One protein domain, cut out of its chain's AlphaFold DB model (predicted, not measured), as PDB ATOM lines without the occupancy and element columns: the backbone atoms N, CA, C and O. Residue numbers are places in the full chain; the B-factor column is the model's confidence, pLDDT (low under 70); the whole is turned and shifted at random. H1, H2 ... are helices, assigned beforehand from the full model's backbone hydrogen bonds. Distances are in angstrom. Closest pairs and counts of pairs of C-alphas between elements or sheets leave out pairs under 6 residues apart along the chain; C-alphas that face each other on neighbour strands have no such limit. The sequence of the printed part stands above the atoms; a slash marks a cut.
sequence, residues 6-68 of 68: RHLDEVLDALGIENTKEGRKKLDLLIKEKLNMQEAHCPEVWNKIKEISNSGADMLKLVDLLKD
ATOM      1  N   ARG A   6      58.232  34.530  28.751       78.31
ATOM      2  CA  ARG A   6      58.602  34.688  30.167       78.31
ATOM      3  C   ARG A   6      58.629  33.369  30.944       78.31
ATOM      4  O   ARG A   6      59.167  33.335  32.036       78.31
ATOM      5  N   HIS A   7      58.007  32.320  30.414       80.62
ATOM      6  CA  HIS A   7      58.042  30.973  30.984       80.62
ATOM      7  C   HIS A   7      59.100  30.094  30.311       80.62
ATOM      8  O   HIS A   7      59.216  28.926  30.653       80.62
ATOM      9  N   LEU A   8      59.850  30.640  29.347       83.44
ATOM     10  CA  LEU A   8      60.839  29.924  28.542       83.44
ATOM     11  C   LEU A   8      62.273  30.362  28.881       83.44
ATOM     12  O   LEU A   8      63.153  30.276  28.031       83.44
ATOM     13  N   ASP A   9      62.519  30.841  30.102       83.56
ATOM     14  CA  ASP A   9      63.851  31.296  30.525       83.56
ATOM     15  C   ASP A   9      64.898  30.175  30.418       83.56
ATOM     16  O   ASP A   9      65.999  30.405  29.929       83.56
ATOM     17  N   GLU A  10      64.527  28.940  30.762       84.19
ATOM     18  CA  GLU A  10      65.394  27.762  30.614       84.19
ATOM     19  C   GLU A  10      65.674  27.417  29.141       84.19
ATOM     20  O   GLU A  10      66.750  26.938  28.799       84.19
ATOM     21  N   VAL A  11      64.724  27.696  28.243       84.88
ATOM     22  CA  VAL A  11      64.897  27.498  26.795       84.88
ATOM     23  C   VAL A  11      65.811  28.574  26.217       84.88
ATOM     24  O   VAL A  11      66.654  28.270  25.378       84.88
ATOM     25  N   LEU A  12      65.668  29.824  26.668       86.31
ATOM     26  CA  LEU A  12      66.570  30.920  26.309       86.31
ATOM     27  C   LEU A  12      68.011  30.575  26.699       86.31
ATOM     28  O   LEU A  12      68.899  30.654  25.850       86.31
ATOM     29  N   ASP A  13      68.218  30.114  27.932       87.19
ATOM     30  CA  ASP A  13      69.526  29.690  28.437       87.19
ATOM     31  C   ASP A  13      70.098  28.503  27.639       87.19
ATOM     32  O   ASP A  13      71.220  28.567  27.137       87.19
ATOM     33  N   ALA A  14      69.288  27.470  27.378       86.31
ATOM     34  CA  ALA A  14      69.695  26.288  26.608       86.31
ATOM     35  C   ALA A  14      70.033  26.568  25.126       86.31
ATOM     36  O   ALA A  14      70.704  25.756  24.469       86.31
ATOM     37  N   LEU A  15      69.550  27.693  24.590       85.12
ATOM     38  CA  LEU A  15      69.863  28.206  23.254       85.12
ATOM     39  C   LEU A  15      70.984  29.262  23.266       85.12
ATOM     40  O   LEU A  15      71.363  29.748  22.200       85.12
ATOM     41  N   GLY A  16      71.505  29.635  24.438       87.38
ATOM     42  CA  GLY A  16      72.493  30.705  24.585       87.38
ATOM     43  C   GLY A  16      71.953  32.085  24.194       87.38
ATOM     44  O   GLY A  16      72.710  32.948  23.751       87.38
ATOM     45  N   ILE A  17      70.638  32.293  24.295       88.44
ATOM     46  CA  ILE A  17      69.979  33.564  23.996       88.44
ATOM     47  C   ILE A  17      69.815  34.337  25.301       88.44
ATOM     48  O   ILE A  17      69.138  33.889  26.222       88.44
ATOM     49  N   GLU A  18      70.368  35.547  25.369       87.75
ATOM     50  CA  GLU A  18      70.174  36.399  26.540       87.75
ATOM     51  C   GLU A  18      68.696  36.752  26.748       87.75
ATOM     52  O   GLU A  18      67.967  37.081  25.806       87.75
ATOM     53  N   ASN A  19      68.258  36.772  28.009       86.38
ATOM     54  CA  ASN A  19      66.882  37.079  28.396       86.38
ATOM     55  C   ASN A  19      66.544  38.587  28.324       86.38
ATOM     56  O   ASN A  19      66.010  39.192  29.256       86.38
ATOM     57  N   THR A  20      66.865  39.220  27.197       89.12
ATOM     58  CA  THR A  20      66.587  40.626  26.898       89.12
ATOM     59  C   THR A  20      65.306  40.767  26.074       89.12
ATOM     60  O   THR A  20      64.719  39.796  25.593       89.12
ATOM     61  N   LYS A  21      64.833  42.003  25.869       86.69
ATOM     62  CA  LYS A  21      63.684  42.268  24.982       86.69
ATOM     63  C   LYS A  21      63.930  41.748  23.560       86.69
ATOM     64  O   LYS A  21      63.000  41.243  22.934       86.69
ATOM     65  N   GLU A  22      65.160  41.873  23.073       88.38
ATOM     66  CA  GLU A  22      65.567  41.403  21.749       88.38
ATOM     67  C   GLU A  22      65.699  39.882  21.709       88.38
ATOM     68  O   GLU A  22      65.135  39.262  20.808       88.38
ATOM     69  N   GLY A  23      66.321  39.267  22.721       87.75
ATOM     70  CA  GLY A  23      66.420  37.809  22.820       87.75
ATOM     71  C   GLY A  23      65.053  37.130  22.905       87.75
ATOM     72  O   GLY A  23      64.758  36.215  22.139       87.75
ATOM     73  N   ARG A  24      64.138  37.669  23.720       87.44
ATOM     74  CA  ARG A  24      62.742  37.202  23.783       87.44
ATOM     75  C   ARG A  24      62.007  37.352  22.452       87.44
ATOM     76  O   ARG A  24      61.187  36.505  22.110       87.44
ATOM     77  N   LYS A  25      62.264  38.432  21.707       88.56
ATOM     78  CA  LYS A  25      61.673  38.636  20.377       88.56
ATOM     79  C   LYS A  25      62.219  37.615  19.378       88.56
ATOM     80  O   LYS A  25      61.446  37.071  18.601       88.56
ATOM     81  N   LYS A  26      63.525  37.345  19.418       89.06
ATOM     82  CA  LYS A  26      64.171  36.330  18.582       89.06
ATOM     83  C   LYS A  26      63.592  34.942  18.858       89.06
ATOM     84  O   LYS A  26      63.247  34.248  17.911       89.06
ATOM     85  N   LEU A  27      63.408  34.586  20.131       87.81
ATOM     86  CA  LEU A  27      62.798  33.314  20.513       87.81
ATOM     87  C   LEU A  27      61.330  33.206  20.060       87.81
ATOM     88  O   LEU A  27      60.957  32.182  19.502       87.81
ATOM     89  N   ASP A  28      60.511  34.254  20.228       88.31
ATOM     90  CA  ASP A  28      59.117  34.257  19.737       88.31
ATOM     91  C   ASP A  28      59.035  34.030  18.221       88.31
ATOM     92  O   ASP A  28      58.206  33.250  17.759       88.31
ATOM     93  N   LEU A  29      59.905  34.690  17.452       88.62
ATOM     94  CA  LEU A  29      59.955  34.523  16.000       88.62
ATOM     95  C   LEU A  29      60.392  33.111  15.607       88.62
ATOM     96  O   LEU A  29      59.738  32.501  14.769       88.62
ATOM     97  N   LEU A  30      61.436  32.581  16.246       88.88
ATOM     98  CA  LEU A  30      61.944  31.235  15.975       88.88
ATOM     99  C   LEU A  30      60.884  30.164  16.266       88.88
ATOM    100  O   LEU A  30      60.655  29.277  15.450       88.88
ATOM    101  N   ILE A  31      60.187  30.282  17.399       87.94
ATOM    102  CA  ILE A  31      59.099  29.372  17.773       87.94
ATOM    103  C   ILE A  31      57.967  29.439  16.750       87.94
ATOM    104  O   ILE A  31      57.492  28.406  16.285       87.94
ATOM    105  N   LYS A  32      57.530  30.645  16.380       88.94
ATOM    106  CA  LYS A  32      56.467  30.813  15.385       88.94
ATOM    107  C   LYS A  32      56.862  30.283  14.016       88.94
ATOM    108  O   LYS A  32      56.017  29.720  13.335       88.94
ATOM    109  N   GLU A  33      58.113  30.448  13.614       89.94
ATOM    110  CA  GLU A  33      58.624  29.906  12.359       89.94
ATOM    111  C   GLU A  33      58.623  28.374  12.382       89.94
ATOM    112  O   GLU A  33      57.992  27.752  11.530       89.94
ATOM    113  N   LYS A  34      59.216  27.756  13.411       89.19
ATOM    114  CA  LYS A  34      59.282  26.291  13.550       89.19
ATOM    115  C   LYS A  34      57.911  25.633  13.685       89.19
ATOM    116  O   LYS A  34      57.699  24.537  13.176       89.19
ATOM    117  N   LEU A  35      56.962  26.309  14.326       86.69
ATOM    118  CA  LEU A  35      55.587  25.828  14.453       86.69
ATOM    119  C   LEU A  35      54.696  26.194  13.254       86.69
ATOM    120  O   LEU A  35      53.536  25.793  13.246       86.69
ATOM    121  N   ASN A  36      55.203  26.921  12.248       88.62
ATOM    122  CA  ASN A  36      54.411  27.478  11.139       88.62
ATOM    123  C   ASN A  36      53.202  28.311  11.627       88.62
ATOM    124  O   ASN A  36      52.098  28.240  11.095       88.62
ATOM    125  N   MET A  37      53.418  29.107  12.676       88.31
ATOM    126  CA  MET A  37      52.430  29.923  13.391       88.31
ATOM    127  C   MET A  37      52.781  31.424  13.346       88.31
ATOM    128  O   MET A  37      52.567  32.153  14.314       88.31
ATOM    129  N   GLN A  38      53.347  31.906  12.237       85.19
ATOM    130  CA  GLN A  38      53.836  33.290  12.084       85.19
ATOM    131  C   GLN A  38      52.747  34.349  12.309       85.19
ATOM    132  O   GLN A  38      53.024  35.400  12.891       85.19
ATOM    133  N   GLU A  39      51.510  34.049  11.911       85.12
ATOM    134  CA  GLU A  39      50.346  34.926  12.085       85.12
ATOM    135  C   GLU A  39      49.557  34.638  13.374       85.12
ATOM    136  O   GLU A  39      48.642  35.385  13.717       85.12
ATOM    137  N   ALA A  40      49.912  33.584  14.116       84.56
ATOM    138  CA  ALA A  40      49.162  33.173  15.295       84.56
ATOM    139  C   ALA A  40      49.382  34.113  16.483       84.56
ATOM    140  O   ALA A  40      50.473  34.658  16.726       84.56
ATOM    141  N   HIS A  41      48.343  34.247  17.301       84.06
ATOM    142  CA  HIS A  41      48.415  35.035  18.516       84.06
ATOM    143  C   HIS A  41      49.142  34.276  19.635       84.06
ATOM    144  O   HIS A  41      49.189  33.050  19.700       84.06
ATOM    145  N   CYS A  42      49.690  35.031  20.590       81.00
ATOM    146  CA  CYS A  42      50.454  34.491  21.722       81.00
ATOM    147  C   CYS A  42      49.776  33.333  22.491       81.00
ATOM    148  O   CYS A  42      50.489  32.390  22.831       81.00
ATOM    149  N   PRO A  43      48.459  33.357  22.797       84.25
ATOM    150  CA  PRO A  43      47.823  32.239  23.495       84.25
ATOM    151  C   PRO A  43      47.720  30.968  22.641       84.25
ATOM    152  O   PRO A  43      47.781  29.872  23.196       84.25
ATOM    153  N   GLU A  44      47.619  31.089  21.317       87.69
ATOM    154  CA  GLU A  44      47.572  29.941  20.402       87.69
ATOM    155  C   GLU A  44      48.930  29.244  20.346       87.69
ATOM    156  O   GLU A  44      49.019  28.033  20.553       87.69
ATOM    157  N   VAL A  45      49.997  30.032  20.185       87.62
ATOM    158  CA  VAL A  45      51.379  29.534  20.230       87.62
ATOM    159  C   VAL A  45      51.663  28.873  21.581       87.62
ATOM    160  O   VAL A  45      52.228  27.786  21.634       87.62
ATOM    161  N   TRP A  46      51.206  29.469  22.687       86.31
ATOM    162  CA  TRP A  46      51.383  28.890  24.020       86.31
ATOM    163  C   TRP A  46      50.644  27.567  24.212       86.31
ATOM    164  O   TRP A  46      51.172  26.653  24.843       86.31
ATOM    165  N   ASN A  47      49.428  27.439  23.682       86.31
ATOM    166  CA  ASN A  47      48.722  26.164  23.702       86.31
ATOM    167  C   ASN A  47      49.479  25.110  22.903       86.31
ATOM    168  O   ASN A  47      49.651  24.008  23.411       86.31
ATOM    169  N   LYS A  48      50.022  25.468  21.734       87.00
ATOM    170  CA  LYS A  48      50.814  24.535  20.934       87.00
ATOM    171  C   LYS A  48      52.086  24.086  21.644       87.00
ATOM    172  O   LYS A  48      52.380  22.897  21.680       87.00
ATOM    173  N   ILE A  49      52.790  25.026  22.276       84.50
ATOM    174  CA  ILE A  49      53.940  24.724  23.133       84.50
ATOM    175  C   ILE A  49      53.530  23.738  24.225       84.50
ATOM    176  O   ILE A  49      54.206  22.735  24.387       84.50
ATOM    177  N   LYS A  50      52.404  23.960  24.916       82.44
ATOM    178  CA  LYS A  50      51.914  23.052  25.967       82.44
ATOM    179  C   LYS A  50      51.514  21.666  25.453       82.44
ATOM    180  O   LYS A  50      51.667  20.702  26.197       82.44
ATOM    181  N   GLU A  51      51.022  21.545  24.220       84.12
ATOM    182  CA  GLU A  51      50.787  20.233  23.593       84.12
ATOM    183  C   GLU A  51      52.103  19.468  23.378       84.12
ATOM    184  O   GLU A  51      52.152  18.254  23.568       84.12
ATOM    185  N   ILE A  52      53.174  20.179  23.006       79.12
ATOM    186  CA  ILE A  52      54.510  19.609  22.769       79.12
ATOM    187  C   ILE A  52      55.197  19.286  24.105       79.12
ATOM    188  O   ILE A  52      55.706  18.183  24.313       79.12
ATOM    189  N   SER A  53      55.161  20.233  25.043       73.31
ATOM    190  CA  SER A  53      55.653  20.116  26.412       73.31
ATOM    191  C   SER A  53      54.541  19.570  27.312       73.31
ATOM    192  O   SER A  53      54.016  20.262  28.190       73.31
ATOM    193  N   ASN A  54      54.118  18.338  27.046       59.22
ATOM    194  CA  ASN A  54      53.036  17.682  27.769       59.22
ATOM    195  C   ASN A  54      53.353  17.659  29.285       59.22
ATOM    196  O   ASN A  54      54.242  16.940  29.729       59.22
ATOM    197  N   SER A  55      52.664  18.498  30.069       53.69
ATOM    198  CA  SER A  55      52.840  18.696  31.522       53.69
ATOM    199  C   SER A  55      54.247  19.106  31.998       53.69
ATOM    200  O   SER A  55      54.948  18.349  32.659       53.69
ATOM    201  N   GLY A  56      54.634  20.359  31.741       50.22
ATOM    202  CA  GLY A  56      55.504  21.151  32.631       50.22
ATOM    203  C   GLY A  56      56.988  20.778  32.761       50.22
ATOM    204  O   GLY A  56      57.725  21.580  33.318       50.22
ATOM    205  N   ALA A  57      57.443  19.630  32.252       51.53
ATOM    206  CA  ALA A  57      58.800  19.131  32.513       51.53
ATOM    207  C   ALA A  57      59.681  18.933  31.268       51.53
ATOM    208  O   ALA A  57      60.875  18.693  31.403       51.53
ATOM    209  N   ASP A  58      59.137  19.044  30.055       66.38
ATOM    210  CA  ASP A  58      59.862  18.651  28.838       66.38
ATOM    211  C   ASP A  58      60.159  19.842  27.914       66.38
ATOM    212  O   ASP A  58      59.926  19.811  26.705       66.38
ATOM    213  N   MET A  59      60.680  20.930  28.496       73.69
ATOM    214  CA  MET A  59      61.226  22.068  27.736       73.69
ATOM    215  C   MET A  59      62.383  21.640  26.815       73.69
ATOM    216  O   MET A  59      62.669  22.317  25.831       73.69
ATOM    217  N   LEU A  60      63.000  20.484  27.085       74.56
ATOM    218  CA  LEU A  60      64.023  19.859  26.248       74.56
ATOM    219  C   LEU A  60      63.512  19.537  24.840       74.56
ATOM    220  O   LEU A  60      64.216  19.818  23.877       74.56
ATOM    221  N   LYS A  61      62.275  19.040  24.694       80.06
ATOM    222  CA  LYS A  61      61.659  18.810  23.372       80.06
ATOM    223  C   LYS A  61      61.489  20.098  22.577       80.06
ATOM    224  O   LYS A  61      61.633  20.094  21.360       80.06
ATOM    225  N   LEU A  62      61.184  21.200  23.262       81.56
ATOM    226  CA  LEU A  62      61.104  22.504  22.614       81.56
ATOM    227  C   LEU A  62      62.494  22.962  22.159       81.56
ATOM    228  O   LEU A  62      62.635  23.443  21.045       81.56
ATOM    229  N   VAL A  63      63.522  22.789  22.993       84.00
ATOM    230  CA  VAL A  63      64.907  23.128  22.632       84.00
ATOM    231  C   VAL A  63      65.388  22.303  21.437       84.00
ATOM    232  O   VAL A  63      66.013  22.867  20.546       84.00
ATOM    233  N   ASP A  64      65.084  21.005  21.397       82.94
ATOM    234  CA  ASP A  64      65.425  20.106  20.288       82.94
ATOM    235  C   ASP A  64      64.783  20.572  18.968       82.94
ATOM    236  O   ASP A  64      65.485  20.817  17.989       82.94
ATOM    237  N   LEU A  65      63.476  20.868  18.991       83.38
ATOM    238  CA  LEU A  65      62.728  21.421  17.850       83.38
ATOM    239  C   LEU A  65      63.307  22.752  17.327       83.38
ATOM    240  O   LEU A  65      63.194  23.067  16.143       83.38
ATOM    241  N   LEU A  66      63.864  23.573  18.219       82.62
ATOM    242  CA  LEU A  66      64.416  24.887  17.882       82.62
ATOM    243  C   LEU A  66      65.886  24.831  17.428       82.62
ATOM    244  O   LEU A  66      66.378  25.843  16.926       82.62
ATOM    245  N   LYS A  67      66.586  23.708  17.645       78.94
ATOM    246  CA  LYS A  67      67.989  23.493  17.242       78.94
ATOM    247  C   LYS A  67      68.134  22.794  15.889       78.94
ATOM    248  O   LYS A  67      69.145  23.030  15.227       78.94
ATOM    249  N   ASP A  68      67.173  21.947  15.522       61.69
ATOM    250  CA  ASP A  68      66.977  21.465  14.142       61.69
ATOM    251  C   ASP A  68      66.649  22.641  13.205       61.69
ATOM    252  O   ASP A  68      66.716  22.544  11.961       61.69
TER     253      ASP A  68
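AT A GLANCE: This is residues 6 to 68 of the 68 residues of an uncharacterized protein of Actinobacteria bacterium (UniProt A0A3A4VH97). The longest helix, H2, and H3 form the two arms of a loose L, and H4 sits in its opening, on the same side as the small helix H1. The four helices cross one another instead of lying side by side, in a rounded whole with short loops between them. The printed part has 63 residues with four named helices, H1, H2, H3 and H4 in that order, and no named strand. The class is all helix, and the whole is compact, with a radius of gyration of the C-alphas of 10.8 A and spans of 26 by 25 by 22 A.

IN THESE COORDINATES: H2, residues 21 to 34, runs 20.1 A from C-alpha 21 at (63.684, 42.268, 24.982) to C-alpha 34 at (59.282, 26.291, 13.550). H3, residues 42 to 52, is 15.5 A long. H4, residues 59 to 67, is 12.6 A long and ends at C-alpha 67 at (67.989, 23.493, 17.242). H1 is residues 9 to 14.

HOW THE PARTS SIT: With residues 30 to 34 alone H2 touches H4, about perpendicular at 80 degrees, the closest C-alphas being those of Lys 34 and Leu 66, 6.9 A apart. H2 and H3 are close but not clearly touching, with C-alphas of Lys 32 and Val 45 closest at 7.1 A. With residues 23 to 27 alone H2 only just touches H1, with 3 pairs of C-alphas within 8 A, Leu 12 and Leu 27 closest at 7.3 A. H4, the hub, touches H1 at a steep tilt of 52 degrees, the same way, with C-alphas of Val 11 and Val 63 closest at 6.0 A. H4 and H3 only just touch, with 3 pairs of C-alphas within 8 A, Ile 52 and Leu 62 closest at 7.2 A. H1 and H3 are apart. In H1, H2, H3 and H4 every O i to N i+4 pair is within hydrogen-bond range.

THE WHOLE: The two C-alphas farthest apart are those of Glu 22 and Ser 55, 27.8 A. The printed part has no cut, and its three links are short. The mean pLDDT of the printed part is 82.3, with residues 54 to 58 and residue 68 under 70.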